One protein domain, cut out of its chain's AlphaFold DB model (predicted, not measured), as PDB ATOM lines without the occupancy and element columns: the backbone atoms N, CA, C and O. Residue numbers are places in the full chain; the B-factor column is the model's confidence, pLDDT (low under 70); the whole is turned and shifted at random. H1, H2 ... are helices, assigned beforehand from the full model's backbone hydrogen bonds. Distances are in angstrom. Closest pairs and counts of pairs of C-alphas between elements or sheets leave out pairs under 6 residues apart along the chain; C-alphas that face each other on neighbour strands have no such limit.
ATOM      1  N   GLN A  49     -21.286  -3.267  46.305       70.81
ATOM      2  CA  GLN A  49     -22.230  -3.296  45.176       70.81
ATOM      3  C   GLN A  49     -21.948  -2.224  44.109       70.81
ATOM      4  O   GLN A  49     -22.133  -2.471  42.922       70.81
ATOM      5  N   ASP A  50     -21.470  -1.046  44.506       73.06
ATOM      6  CA  ASP A  50     -21.101   0.042  43.585       73.06
ATOM      7  C   ASP A  50     -19.805  -0.263  42.802       73.06
ATOM      8  O   ASP A  50     -19.651   0.086  41.626       73.06
ATOM      9  N   ASN A  51     -18.881  -0.985  43.442       77.44
ATOM     10  CA  ASN A  51     -17.610  -1.383  42.840       77.44
ATOM     11  C   ASN A  51     -17.738  -2.566  41.871       77.44
ATOM     12  O   ASN A  51     -16.860  -2.746  41.022       77.44
ATOM     13  N   HIS A  52     -18.808  -3.360  41.972       87.19
ATOM     14  CA  HIS A  52     -19.067  -4.465  41.049       87.19
ATOM     15  C   HIS A  52     -19.326  -3.947  39.630       87.19
ATOM     16  O   HIS A  52     -20.170  -3.077  39.401       87.19
ATOM     17  N   ARG A  53     -18.598  -4.482  38.648       88.50
ATOM     18  CA  ARG A  53     -18.686  -4.064  37.245       88.50
ATOM     19  C   ARG A  53     -18.912  -5.279  36.362       88.50
ATOM     20  O   ARG A  53     -18.076  -6.174  36.318       88.50
ATOM     21  N   VAL A  54     -20.001  -5.241  35.605       92.00
ATOM     22  CA  VAL A  54     -20.295  -6.213  34.548       92.00
ATOM     23  C   VAL A  54     -19.555  -5.793  33.279       92.00
ATOM     24  O   VAL A  54     -19.710  -4.654  32.820       92.00
ATOM     25  N   GLY A  55     -18.740  -6.693  32.725       92.94
ATOM     26  CA  GLY A  55     -17.972  -6.442  31.506       92.94
ATOM     27  C   GLY A  55     -18.852  -6.252  30.266       92.94
ATOM     28  O   GLY A  55     -20.028  -6.607  30.246       92.94
ATOM     29  N   ASP A  56     -18.287  -5.689  29.194       93.88
ATOM     30  CA  ASP A  56     -19.002  -5.509  27.918       93.88
ATOM     31  C   ASP A  56     -19.355  -6.822  27.214       93.88
ATOM     32  O   ASP A  56     -20.334  -6.870  26.468       93.88
ATOM     33  N   GLU A  57     -18.548  -7.867  27.391       96.25
ATOM     34  CA  GLU A  57     -18.856  -9.195  26.857       96.25
ATOM     35  C   GLU A  57     -19.986  -9.833  27.664       96.25
ATOM     36  O   GLU A  57     -21.052 -10.071  27.104       96.25
ATOM     37  N   ASP A  58     -19.815  -9.950  28.985       96.62
ATOM     38  CA  ASP A  58     -20.824 -10.506  29.896       96.62
ATOM     39  C   ASP A  58     -22.179  -9.811  29.729       96.62
ATOM     40  O   ASP A  58     -23.215 -10.454  29.606       96.62
ATOM     41  N   PHE A  59     -22.190  -8.478  29.633       96.31
ATOM     42  CA  PHE A  59     -23.421  -7.728  29.400       96.31
ATOM     43  C   PHE A  59     -24.112  -8.109  28.083       96.31
ATOM     44  O   PHE A  59     -25.338  -8.221  28.045       96.31
ATOM     45  N   ARG A  60     -23.353  -8.309  26.999       96.50
ATOM     46  CA  ARG A  60     -23.913  -8.730  25.707       96.50
ATOM     47  C   ARG A  60     -24.433 -10.160  25.762       96.50
ATOM     48  O   ARG A  60     -25.498 -10.419  25.203       96.50
ATOM     49  N   GLU A  61     -23.729 -11.055  26.444       97.75
ATOM     50  CA  GLU A  61     -24.174 -12.433  26.661       97.75
ATOM     51  C   GLU A  61     -25.464 -12.474  27.487       97.75
ATOM     52  O   GLU A  61     -26.453 -13.071  27.059       97.75
ATOM     53  N   HIS A  62     -25.507 -11.754  28.611       98.06
ATOM     54  CA  HIS A  62     -26.704 -11.615  29.439       98.06
ATOM     55  C   HIS A  62     -27.873 -11.050  28.630       98.06
ATOM     56  O   HIS A  62     -28.961 -11.627  28.621       98.06
ATOM     57  N   LEU A  63     -27.657  -9.972  27.872       96.00
ATOM     58  CA  LEU A  63     -28.705  -9.378  27.047       96.00
ATOM     59  C   LEU A  63     -29.202 -10.341  25.958       96.00
ATOM     60  O   LEU A  63     -30.400 -10.363  25.672       96.00
ATOM     61  N   ALA A  64     -28.319 -11.152  25.370       96.88
ATOM     62  CA  ALA A  64     -28.703 -12.181  24.409       96.88
ATOM     63  C   ALA A  64     -29.590 -13.258  25.054       96.88
ATOM     64  O   ALA A  64     -30.602 -13.642  24.463       96.88
ATOM     65  N   VAL A  65     -29.276 -13.680  26.286       97.06
ATOM     66  CA  VAL A  65     -30.135 -14.580  27.073       97.06
ATOM     67  C   VAL A  65     -31.513 -13.951  27.278       97.06
ATOM     68  O   VAL A  65     -32.514 -14.561  26.898       97.06
ATOM     69  N   LEU A  66     -31.585 -12.718  27.790       96.06
ATOM     70  CA  LEU A  66     -32.861 -12.034  28.038       96.06
ATOM     71  C   LEU A  66     -33.681 -11.825  26.755       96.06
ATOM     72  O   LEU A  66     -34.904 -11.942  26.770       96.06
ATOM     73  N   SER A  67     -33.011 -11.540  25.637       93.81
ATOM     74  CA  SER A  67     -33.649 -11.307  24.332       93.81
ATOM     75  C   SER A  67     -34.178 -12.588  23.683       93.81
ATOM     76  O   SER A  67     -35.031 -12.519  22.798       93.81
ATOM     77  N   SER A  68     -33.667 -13.753  24.096       94.12
ATOM     78  CA  SER A  68     -34.134 -15.061  23.623       94.12
ATOM     79  C   SER A  68     -35.407 -15.541  24.329       94.12
ATOM     80  O   SER A  68     -36.065 -16.465  23.849       94.12
ATOM     81  N   ARG A  69     -35.762 -14.922  25.464       92.00
ATOM     82  CA  ARG A  69     -36.931 -15.298  26.263       92.00
ATOM     83  C   ARG A  69     -38.233 -14.825  25.605       92.00
ATOM     84  O   ARG A  69     -38.224 -13.838  24.862       92.00
ATOM     85  N   TYR A 183     -49.019 -15.279  34.749       88.94
ATOM     86  CA  TYR A 183     -48.999 -15.086  36.200       88.94
ATOM     87  C   TYR A 183     -47.614 -15.395  36.785       88.94
ATOM     88  O   TYR A 183     -47.097 -14.647  37.607       88.94
ATOM     89  N   GLU A 184     -46.989 -16.464  36.297       91.06
ATOM     90  CA  GLU A 184     -45.655 -16.898  36.698       91.06
ATOM     91  C   GLU A 184     -44.594 -15.842  36.354       91.06
ATOM     92  O   GLU A 184     -43.692 -15.576  37.148       91.06
ATOM     93  N   THR A 185     -44.718 -15.202  35.186       92.12
ATOM     94  CA  THR A 185     -43.837 -14.100  34.776       92.12
ATOM     95  C   THR A 185     -44.023 -12.869  35.657       92.12
ATOM     96  O   THR A 185     -43.026 -12.296  36.084       92.12
ATOM     97  N   ASP A 186     -45.261 -12.470  35.956       91.94
ATOM     98  CA  ASP A 186     -45.527 -11.304  36.807       91.94
ATOM     99  C   ASP A 186     -45.080 -11.540  38.260       91.94
ATOM    100  O   ASP A 186     -44.494 -10.652  38.883       91.94
ATOM    101  N   GLU A 187     -45.278 -12.745  38.806       93.38
ATOM    102  CA  GLU A 187     -44.782 -13.104  40.139       93.38
ATOM    103  C   GLU A 187     -43.249 -13.026  40.200       93.38
ATOM    104  O   GLU A 187     -42.665 -12.490  41.147       93.38
ATOM    105  N   GLU A 188     -42.577 -13.541  39.172       95.12
ATOM    106  CA  GLU A 188     -41.125 -13.488  39.071       95.12
ATOM    107  C   GLU A 188     -40.613 -12.062  38.830       95.12
ATOM    108  O   GLU A 188     -39.596 -11.667  39.404       95.12
ATOM    109  N   TYR A 189     -41.351 -11.254  38.065       94.44
ATOM    110  CA  TYR A 189     -41.059  -9.841  37.850       94.44
ATOM    111  C   TYR A 189     -41.034  -9.074  39.167       94.44
ATOM    112  O   TYR A 189     -40.119  -8.284  39.380       94.44
ATOM    113  N   LEU A 190     -41.976  -9.330  40.080       95.06
ATOM    114  CA  LEU A 190     -41.979  -8.694  41.399       95.06
ATOM    115  C   LEU A 190     -40.746  -9.073  42.230       95.06
ATOM    116  O   LEU A 190     -40.152  -8.202  42.864       95.06
ATOM    117  N   LYS A 191     -40.320 -10.341  42.185       97.00
ATOM    118  CA  LYS A 191     -39.108 -10.812  42.881       97.00
ATOM    119  C   LYS A 191     -37.851 -10.165  42.304       97.00
ATOM    120  O   LYS A 191     -37.013  -9.665  43.052       97.00
ATOM    121  N   TYR A 192     -37.744 -10.122  40.978       97.25
ATOM    122  CA  TYR A 192     -36.656  -9.440  40.283       97.25
ATOM    123  C   TYR A 192     -36.635  -7.939  40.603       97.25
ATOM    124  O   TYR A 192     -35.585  -7.394  40.942       97.25
ATOM    125  N   PHE A 193     -37.797  -7.283  40.559       95.81
ATOM    126  CA  PHE A 193     -37.959  -5.870  40.889       95.81
ATOM    127  C   PHE A 193     -37.491  -5.569  42.320       95.81
ATOM    128  O   PHE A 193     -36.735  -4.623  42.550       95.81
ATOM    129  N   GLU A 194     -37.880  -6.405  43.285       95.81
ATOM    130  CA  GLU A 194     -37.426  -6.296  44.670       95.81
ATOM    131  C   GLU A 194     -35.903  -6.478  44.786       95.81
ATOM    132  O   GLU A 194     -35.236  -5.687  45.459       95.81
ATOM    133  N   GLU A 195     -35.328  -7.469  44.104       96.25
ATOM    134  CA  GLU A 195     -33.886  -7.729  44.123       96.25
ATOM    135  C   GLU A 195     -33.070  -6.569  43.552       96.25
ATOM    136  O   GLU A 195     -32.117  -6.111  44.196       96.25
ATOM    137  N   ILE A 196     -33.460  -6.025  42.394       95.00
ATOM    138  CA  ILE A 196     -32.764  -4.859  41.846       95.00
ATOM    139  C   ILE A 196     -32.936  -3.649  42.763       95.00
ATOM    140  O   ILE A 196     -31.961  -2.941  42.998       95.00
ATOM    141  N   SER A 197     -34.109  -3.446  43.379       92.81
ATOM    142  CA  SER A 197     -34.348  -2.320  44.293       92.81
ATOM    143  C   SER A 197     -33.368  -2.282  45.470       92.81
ATOM    144  O   SER A 197     -33.048  -1.199  45.968       92.81
ATOM    145  N   LYS A 198     -32.862  -3.449  45.888       92.44
ATOM    146  CA  LYS A 198     -31.842  -3.601  46.930       92.44
ATOM    147  C   LYS A 198     -30.441  -3.434  46.346       92.44
ATOM    148  O   LYS A 198     -29.694  -2.573  46.800       92.44
ATOM    149  N   LYS A 199     -30.108  -4.218  45.316       92.69
ATOM    150  CA  LYS A 199     -28.740  -4.347  44.782       92.69
ATOM    151  C   LYS A 199     -28.254  -3.143  43.979       92.69
ATOM    152  O   LYS A 199     -27.057  -2.888  43.949       92.69
ATOM    153  N   ILE A 200     -29.156  -2.385  43.353       91.31
ATOM    154  CA  ILE A 200     -28.796  -1.177  42.586       91.31
ATOM    155  C   ILE A 200     -29.117   0.117  43.344       91.31
ATOM    156  O   ILE A 200     -28.930   1.212  42.818       91.31
ATOM    157  N   LYS A 201     -29.575   0.027  44.604       90.75
ATOM    158  CA  LYS A 201     -29.948   1.182  45.443       90.75
ATOM    159  C   LYS A 201     -28.834   2.219  45.567       90.75
ATOM    160  O   LYS A 201     -29.111   3.407  45.747       90.75
ATOM    161  N   TRP A 202     -27.581   1.778  45.467       91.81
ATOM    162  CA  TRP A 202     -26.398   2.625  45.545       91.81
ATOM    163  C   TRP A 202     -26.401   3.770  44.522       91.81
ATOM    164  O   TRP A 202     -25.818   4.814  44.828       91.81
ATOM    165  N   ILE A 203     -27.093   3.629  43.379       90.50
ATOM    166  CA  ILE A 203     -27.164   4.664  42.332       90.50
ATOM    167  C   ILE A 203     -27.697   5.994  42.867       90.50
ATOM    168  O   ILE A 203     -27.289   7.050  42.392       90.50
ATOM    169  N   LYS A 204     -28.522   5.965  43.927       89.06
ATOM    170  CA  LYS A 204     -29.037   7.164  44.607       89.06
ATOM    171  C   LYS A 204     -27.948   8.169  44.978       89.06
ATOM    172  O   LYS A 204     -28.167   9.368  44.860       89.06
ATOM    173  N   ARG A 205     -26.769   7.691  45.391       88.50
ATOM    174  CA  ARG A 205     -25.635   8.551  45.778       88.50
ATOM    175  C   ARG A 205     -25.103   9.388  44.614       88.50
ATOM    176  O   ARG A 205     -24.529  10.445  44.843       88.50
ATOM    177  N   TYR A 206     -25.330   8.926  43.390       86.94
ATOM    178  CA  TYR A 206     -24.855   9.543  42.157       86.94
ATOM    179  C   TYR A 206     -25.935  10.356  41.441       86.94
ATOM    180  O   TYR A 206     -25.622  11.074  40.499       86.94
ATOM    181  N   MET A 207     -27.182  10.336  41.930       84.12
ATOM    182  CA  MET A 207     -28.284  11.160  41.403       84.12
ATOM    183  C   MET A 207     -28.116  12.658  41.701       84.12
ATOM    184  O   MET A 207     -28.932  13.467  41.271       84.12
ATOM    185  N   ILE A 208     -27.064  13.031  42.441       83.81
ATOM    186  CA  ILE A 208     -26.625  14.419  42.629       83.81
ATOM    187  C   ILE A 208     -25.994  15.012  41.365       83.81
ATOM    188  O   ILE A 208     -25.909  16.233  41.246       83.81
ATOM    189  N   PHE A 209     -25.496  14.161  40.464       84.69
ATOM    190  CA  PHE A 209     -24.908  14.617  39.217       84.69
ATOM    191  C   PHE A 209     -25.990  15.135  38.279       84.69
ATOM    192  O   PHE A 209     -27.125  14.658  38.281       84.69
ATOM    193  N   GLU A 210     -25.625  16.123  37.463       84.75
ATOM    194  CA  GLU A 210     -26.518  16.616  36.426       84.75
ATOM    195  C   GLU A 210     -26.859  15.473  35.469       84.75
ATOM    196  O   GLU A 210     -25.994  14.676  35.083       84.75
ATOM    197  N   ARG A 211     -28.139  15.386  35.100       79.62
ATOM    198  CA  ARG A 211     -28.601  14.390  34.140       79.62
ATOM    199  C   ARG A 211     -27.809  14.554  32.843       79.62
ATOM    200  O   ARG A 211     -27.594  15.674  32.402       79.62
ATOM    201  N   GLU A 212     -27.393  13.440  32.248       83.25
ATOM    202  CA  GLU A 212     -26.578  13.409  31.018       83.25
ATOM    203  C   GLU A 212     -25.126  13.906  31.174       83.25
ATOM    204  O   GLU A 212     -24.381  13.932  30.194       83.25
ATOM    205  N   SER A 213     -24.671  14.228  32.392       89.62
ATOM    206  CA  SER A 213     -23.234  14.397  32.641       89.62
ATOM    207  C   SER A 213     -22.476  13.082  32.386       89.62
ATOM    208  O   SER A 213     -23.045  12.002  32.580       89.62
ATOM    209  N   PRO A 214     -21.196  13.129  31.970       91.31
ATOM    210  CA  PRO A 214     -20.389  11.924  31.777       91.31
ATOM    211  C   PRO A 214     -20.370  11.008  33.007       91.31
ATOM    212  O   PRO A 214     -20.466   9.789  32.871       91.31
ATOM    213  N   GLU A 215     -20.310  11.594  34.203       90.06
ATOM    214  CA  GLU A 215     -20.349  10.889  35.481       90.06
ATOM    215  C   GLU A 215     -21.698  10.196  35.694       90.06
ATOM    216  O   GLU A 215     -21.737   9.017  36.043       90.06
ATOM    217  N   TRP A 216     -22.810  10.894  35.440       88.69
ATOM    218  CA  TRP A 216     -24.142  10.299  35.524       88.69
ATOM    219  C   TRP A 216     -24.306   9.134  34.539       88.69
ATOM    220  O   TRP A 216     -24.734   8.050  34.936       88.69
ATOM    221  N   ILE A 217     -23.921   9.338  33.276       90.19
ATOM    222  CA  ILE A 217     -24.037   8.334  32.209       90.19
ATOM    223  C   ILE A 217     -23.252   7.067  32.565       90.19
ATOM    224  O   ILE A 217     -23.750   5.962  32.352       90.19
ATOM    225  N   GLU A 218     -22.044   7.199  33.125       91.38
ATOM    226  CA  GLU A 218     -21.252   6.040  33.552       91.38
ATOM    227  C   GLU A 218     -21.974   5.237  34.644       91.38
ATOM    228  O   GLU A 218     -22.067   4.007  34.556       91.38
ATOM    229  N   MET A 219     -22.495   5.915  35.669       91.56
ATOM    230  CA  MET A 219     -23.136   5.246  36.805       91.56
ATOM    231  C   MET A 219     -24.494   4.644  36.427       91.56
ATOM    232  O   MET A 219     -24.801   3.529  36.849       91.56
ATOM    233  N   GLU A 220     -25.267   5.325  35.579       91.19
ATOM    234  CA  GLU A 220     -26.513   4.809  35.008       91.19
ATOM    235  C   GLU A 220     -26.256   3.556  34.163       91.19
ATOM    236  O   GLU A 220     -26.906   2.526  34.356       91.19
ATOM    237  N   ALA A 221     -25.254   3.594  33.278       92.44
ATOM    238  CA  ALA A 221     -24.880   2.435  32.477       92.44
ATOM    239  C   ALA A 221     -24.430   1.259  33.357       92.44
ATOM    240  O   ALA A 221     -24.780   0.112  33.076       92.44
ATOM    241  N   ARG A 222     -23.683   1.523  34.437       93.88
ATOM    242  CA  ARG A 222     -23.252   0.482  35.379       93.88
ATOM    243  C   ARG A 222     -24.439  -0.163  36.092       93.88
ATOM    244  O   ARG A 222     -24.535  -1.388  36.095       93.88
ATOM    245  N   ALA A 223     -25.344   0.635  36.653       94.31
ATOM    246  CA  ALA A 223     -26.514   0.113  37.356       94.31
ATOM    247  C   ALA A 223     -27.428  -0.690  36.423       94.31
ATOM    248  O   ALA A 223     -27.910  -1.755  36.804       94.31
ATOM    249  N   TYR A 224     -27.615  -0.233  35.180       95.50
ATOM    250  CA  TYR A 224     -28.400  -0.982  34.204       95.50
ATOM    251  C   TYR A 224     -27.760  -2.332  33.849       95.50
ATOM    252  O   TYR A 224     -28.454  -3.343  33.769       95.50
ATOM    253  N   ARG A 225     -26.432  -2.389  33.692       96.25
ATOM    254  CA  ARG A 225     -25.734  -3.658  33.432       96.25
ATOM    255  C   ARG A 225     -25.859  -4.641  34.592       96.25
ATOM    256  O   ARG A 225     -26.078  -5.821  34.342       96.25
ATOM    257  N   GLN A 226     -25.774  -4.158  35.832       95.81
ATOM    258  CA  GLN A 226     -26.031  -4.980  37.018       95.81
ATOM    259  C   GLN A 226     -27.480  -5.485  37.047       95.81
ATOM    260  O   GLN A 226     -27.712  -6.651  37.340       95.81
ATOM    261  N   ALA A 227     -28.459  -4.646  36.696       97.06
ATOM    262  CA  ALA A 227     -29.854  -5.075  36.598       97.06
ATOM    263  C   ALA A 227     -30.033  -6.189  35.547       97.06
ATOM    264  O   ALA A 227     -30.690  -7.190  35.818       97.06
ATOM    265  N   VAL A 228     -29.386  -6.059  34.383       97.69
ATOM    266  CA  VAL A 228     -29.396  -7.089  33.331       97.69
ATOM    267  C   VAL A 228     -28.733  -8.390  33.784       97.69
ATOM    268  O   VAL A 228     -29.279  -9.453  33.510       97.69
ATOM    269  N   GLU A 229     -27.605  -8.328  34.491       97.75
ATOM    270  CA  GLU A 229     -26.972  -9.509  35.095       97.75
ATOM    271  C   GLU A 229     -27.911 -10.194  36.097       97.75
ATOM    272  O   GLU A 229     -28.168 -11.386  35.971       97.75
ATOM    273  N   ILE A 230     -28.504  -9.436  37.024       97.31
ATOM    274  CA  ILE A 230     -29.460  -9.971  38.004       97.31
ATOM    275  C   ILE A 230     -30.649 -10.633  37.295       97.31
ATOM    276  O   ILE A 230     -31.080 -11.704  37.707       97.31
ATOM    277  N   ALA A 231     -31.171 -10.041  36.216       97.44
ATOM    278  CA  ALA A 231     -32.314 -10.575  35.471       97.44
ATOM    279  C   ALA A 231     -32.051 -11.955  34.841       97.44
ATOM    280  O   ALA A 231     -32.999 -12.704  34.578       97.44
ATOM    281  N   VAL A 232     -30.789 -12.320  34.586       97.25
ATOM    282  CA  VAL A 232     -30.441 -13.641  34.037       97.25
ATOM    283  C   VAL A 232     -30.848 -14.758  34.998       97.25
ATOM    284  O   VAL A 232     -31.323 -15.794  34.529       97.25
ATOM    285  N   ASP A 233     -30.802 -14.517  36.306       97.19
ATOM    286  CA  ASP A 233     -31.196 -15.490  37.333       97.19
ATOM    287  C   ASP A 233     -32.718 -15.722  37.418       97.19
ATOM    288  O   ASP A 233     -33.165 -16.613  38.139       97.19
ATOM    289  N   PHE A 234     -33.522 -14.961  36.663       96.44
ATOM    290  CA  PHE A 234     -34.986 -15.038  36.645       96.44
ATOM    291  C   PHE A 234     -35.490 -15.516  35.270       96.44
ATOM    292  O   PHE A 234     -35.609 -14.702  34.352       96.44
ATOM    293  N   PRO A 235     -35.745 -16.825  35.071       94.31
ATOM    294  CA  PRO A 235     -35.948 -17.443  33.755       94.31
ATOM    295  C   PRO A 235     -37.025 -16.837  32.840       94.31
ATOM    296  O   PRO A 235     -36.907 -16.961  31.620       94.31
ATOM    297  N   HIS A 236     -38.055 -16.199  33.390       93.75
ATOM    298  CA  HIS A 236     -39.179 -15.613  32.659       93.75
ATOM    299  C   HIS A 236     -39.002 -14.117  32.366       93.75
ATOM    300  O   HIS A 236     -39.799 -13.537  31.628       93.75
ATOM    301  N   ILE A 237     -37.952 -13.475  32.885       94.62
ATOM    302  CA  ILE A 237     -37.715 -12.043  32.669       94.62
ATOM    303  C   ILE A 237     -37.080 -11.811  31.302       94.62
ATOM    304  O   ILE A 237     -35.934 -12.180  31.062       94.62
ATOM    305  N   SER A 238     -37.822 -11.179  30.397       94.06
ATOM    306  CA  SER A 238     -37.323 -10.764  29.084       94.06
ATOM    307  C   SER A 238     -36.503  -9.472  29.159       94.06
ATOM    308  O   SER A 238     -36.504  -8.767  30.170       94.06
ATOM    309  N   SER A 239     -35.833  -9.117  28.057       93.62
ATOM    310  CA  SER A 239     -35.106  -7.844  27.945       93.62
ATOM    311  C   SER A 239     -36.007  -6.631  28.197       93.62
ATOM    312  O   SER A 239     -35.604  -5.689  28.875       93.62
ATOM    313  N   ASP A 240     -37.237  -6.675  27.677       90.75
ATOM    314  CA  ASP A 240     -38.199  -5.575  27.770       90.75
ATOM    315  C   ASP A 240     -38.679  -5.406  29.224       90.75
ATOM    316  O   ASP A 240     -38.788  -4.286  29.721       90.75
ATOM    317  N   LEU A 241     -38.882  -6.517  29.944       92.75
ATOM    318  CA  LEU A 241     -39.233  -6.503  31.367       92.75
ATOM    319  C   LEU A 241     -38.066  -6.031  32.242       92.75
ATOM    320  O   LEU A 241     -38.267  -5.202  33.131       92.75
ATOM    321  N   ALA A 242     -36.844  -6.494  31.965       95.06
ATOM    322  CA  ALA A 242     -35.651  -6.068  32.692       95.06
ATOM    323  C   ALA A 242     -35.438  -4.548  32.596       95.06
ATOM    324  O   ALA A 242     -35.193  -3.882  33.608       95.06
ATOM    325  N   PHE A 243     -35.595  -4.000  31.389       93.25
ATOM    326  CA  PHE A 243     -35.502  -2.569  31.125       93.25
ATOM    327  C   PHE A 243     -36.607  -1.765  31.820       93.25
ATOM    328  O   PHE A 243     -36.330  -0.733  32.441       93.25
ATOM    329  N   THR A 244     -37.852  -2.240  31.761       91.38
ATOM    330  CA  THR A 244     -38.984  -1.591  32.435       91.38
ATOM    331  C   THR A 244     -38.783  -1.535  33.941       91.38
ATOM    332  O   THR A 244     -38.903  -0.456  34.521       91.38
ATOM    333  N   ALA A 245     -38.415  -2.651  34.573       93.38
ATOM    334  CA  ALA A 245     -38.161  -2.703  36.010       93.38
ATOM    335  C   ALA A 245     -37.087  -1.694  36.428       93.38
ATOM    336  O   ALA A 245     -37.301  -0.913  37.353       93.38
ATOM    337  N   TYR A 246     -35.965  -1.654  35.700       94.25
ATOM    338  CA  TYR A 246     -34.890  -0.697  35.945       94.25
ATOM    339  C   TYR A 246     -35.379   0.753  35.826       94.25
ATOM    340  O   TYR A 246     -35.139   1.567  36.716       94.25
ATOM    341  N   THR A 247     -36.121   1.065  34.762       91.00
ATOM    342  CA  THR A 247     -36.644   2.415  34.508       91.00
ATOM    343  C   THR A 247     -37.619   2.852  35.601       91.00
ATOM    344  O   THR A 247     -37.526   3.969  36.110       91.00
ATOM    345  N   VAL A 248     -38.536   1.972  36.010       89.44
ATOM    346  CA  VAL A 248     -39.484   2.245  37.100       89.44
ATOM    347  C   VAL A 248     -38.737   2.436  38.419       89.44
ATOM    348  O   VAL A 248     -38.989   3.409  39.131       89.44
ATOM    349  N   GLN A 249     -37.772   1.568  38.729       88.50
ATOM    350  CA  GLN A 249     -36.970   1.670  39.944       88.50
ATOM    351  C   GLN A 249     -36.169   2.979  39.989       88.50
ATOM    352  O   GLN A 249     -36.115   3.645  41.025       88.50
ATOM    353  N   TYR A 250     -35.609   3.389  38.853       83.31
ATOM    354  CA  TYR A 250     -34.932   4.669  38.689       83.31
ATOM    355  C   TYR A 250     -35.866   5.862  38.951       83.31
ATOM    356  O   TYR A 250     -35.508   6.787  39.688       83.31
ATOM    357  N   ILE A 251     -37.090   5.836  38.410       85.44
ATOM    358  CA  ILE A 251     -38.100   6.876  38.663       85.44
ATOM    359  C   ILE A 251     -38.446   6.934  40.156       85.44
ATOM    360  O   ILE A 251     -38.495   8.025  40.722       85.44
ATOM    361  N   LEU A 252     -38.630   5.785  40.813       86.06
ATOM    362  CA  LEU A 252     -38.908   5.716  42.254       86.06
ATOM    363  C   LEU A 252     -37.755   6.268  43.095       86.06
ATOM    364  O   LEU A 252     -37.966   6.957  44.093       86.06
ATOM    365  N   PHE A 253     -36.515   5.990  42.706       84.00
ATOM    366  CA  PHE A 253     -35.351   6.563  43.371       84.00
ATOM    367  C   PHE A 253     -35.264   8.078  43.178       84.00
ATOM    368  O   PHE A 253     -34.969   8.789  44.141       84.00
ATOM    369  N   SER A 254     -35.602   8.570  41.987       77.69
ATOM    370  CA  SER A 254     -35.640  10.001  41.675       77.69
ATOM    371  C   SER A 254     -36.717  10.722  42.485       77.69
ATOM    372  O   SER A 254     -36.447  11.757  43.086       77.69
ATOM    373  N   SER A 255     -37.931  10.168  42.549       73.38
ATOM    374  CA  SER A 255     -39.071  10.802  43.223       73.38
ATOM    375  C   SER A 255     -38.928  10.820  44.746       73.38
ATOM    376  O   SER A 255     -39.303  11.802  45.384       73.38
ATOM    377  N   LEU A 256     -38.316   9.790  45.336       58.72
ATOM    378  CA  LEU A 256     -38.009   9.750  46.771       58.72
ATOM    379  C   LEU A 256     -36.855  10.682  47.171       58.72
ATOM    380  O   LEU A 256     -36.755  11.043  48.339       58.72
ATOM    381  N   SER A 257     -36.011  11.096  46.222       52.28
ATOM    382  CA  SER A 257     -34.926  12.061  46.460       52.28
ATOM    383  C   SER A 257     -35.421  13.518  46.507       52.28
ATOM    384  O   SER A 257     -34.657  14.415  46.849       52.28
ATOM    385  N   VAL A 258     -36.704  13.759  46.195       39.91
ATOM    386  CA  VAL A 258     -37.354  15.085  46.235       39.91
ATOM    387  C   VAL A 258     -38.058  15.350  47.575       39.91
ATOM    388  O   VAL A 258     -38.602  16.431  47.768       39.91
TER     389      VAL A 258
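AT A GLANCE: This is residues 49 to 69 and 183 to 258 of the 269 residues of an uncharacterized protein of Hordeum vulgare subsp. vulgare (UniProt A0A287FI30). Two long helices, H4 and H5, make the core as a V, meeting near the ends that their link joins and spreading toward Pro 214 and Leu 256. H2 and the little H3, one after the other along the chain, pack on one side of this V, each on both of its arms, while H1 packs on H4 away from H2 and H3 and reaches the beginning of H5. The printed part has 97 residues with five named helices, H1, H2, H3, H4 and H5 in that order along the chain, and no named strand. The class is all helix, and the packing of the helices is mostly crossed, with 1 of 7 touching pairs at a shallow tilt. The whole is compact, with a radius of gyration of the C-alphas of 13.2 A, and spans 37 by 30 by 20 A.

HOW THE PARTS SIT: From the first printed residue on, the first helix is H1, residues 56 to 68. It touches H4, residues 214 to 232, the same way at a steep tilt of 49 degrees; the closest C-alphas are those of His 62 and Glu 229, 6.0 A apart, and residues 225 to 232 are the part of H4 that touches it. H1 only just touches H5, residues 239 to 256, with 3 pairs of C-alphas within 8 A; the closest, those of Leu 66 and Ser 239, are 4.8 A apart. H2, residues 183 to 199, touches H5 the same way at a steep tilt of 48 degrees, closest at the C-alphas of Phe 193 and Ala 245, 5.8 A apart. H2 also touches H4, opposite ways at a steep tilt of 42 degrees, with the C-alphas of Ile 196 and Ala 227 the closest at 6.0 A. H3, residues 201 to 206, and H2 meet only through their link. H3 and H4 form a helical hairpin: they touch, opposite ways at a shallow tilt of 9 degrees, and their closest C-alphas are those of Tyr 206 and Trp 216, 6.7 A apart. H3 only just touches H5, with 3 pairs of C-alphas within 8 A, the closest being those of Lys 204 and Phe 253 at 6.5 A. H4 and H5, the two hubs, touch 4 other helices each; they touch each other, opposite ways at a steep tilt of 51 degrees, with the C-alphas of Ala 231 and Ala 242 the closest at 6.3 A. H1 stays apart from H2 and from H3. In H1, H2, H4 and H5 every backbone O i to N i+4 pair is within hydrogen-bond range; in H3 it is 0 of 2, beside 3 of 3 O i to N i+3 pairs.

IN THESE COORDINATES: H1 runs from C-alpha 56 at (-19.002, -5.509, 27.918) to C-alpha 68, 18.4 A. H2 measures 24.5 A from C-alpha 183 to C-alpha 199. H3 is short, 10.3 A from C-alpha 201 to C-alpha 206. H4, the longest helix by residues with 19, begins with C-alpha 214 at (-20.389, 11.924, 31.777) and measures 27.6 A. H5 measures 25.9 A and ends with C-alpha 256 at (-38.009, 9.750, 46.771).

THE WHOLE: The two C-alphas farthest apart are those of Tyr 183 and Pro 214, 39.6 A. Residues 70 to 182 are cut out and not printed, and C-alphas 69 and 183 are 15.6 A apart across the cut. Of the links that are printed whole, H2 to H3 is tight, H3 to H4 and H4 to H5 are short, and no link is long. The mean pLDDT of the printed part is 90.2; residues 256 to 258 of the model are under 70.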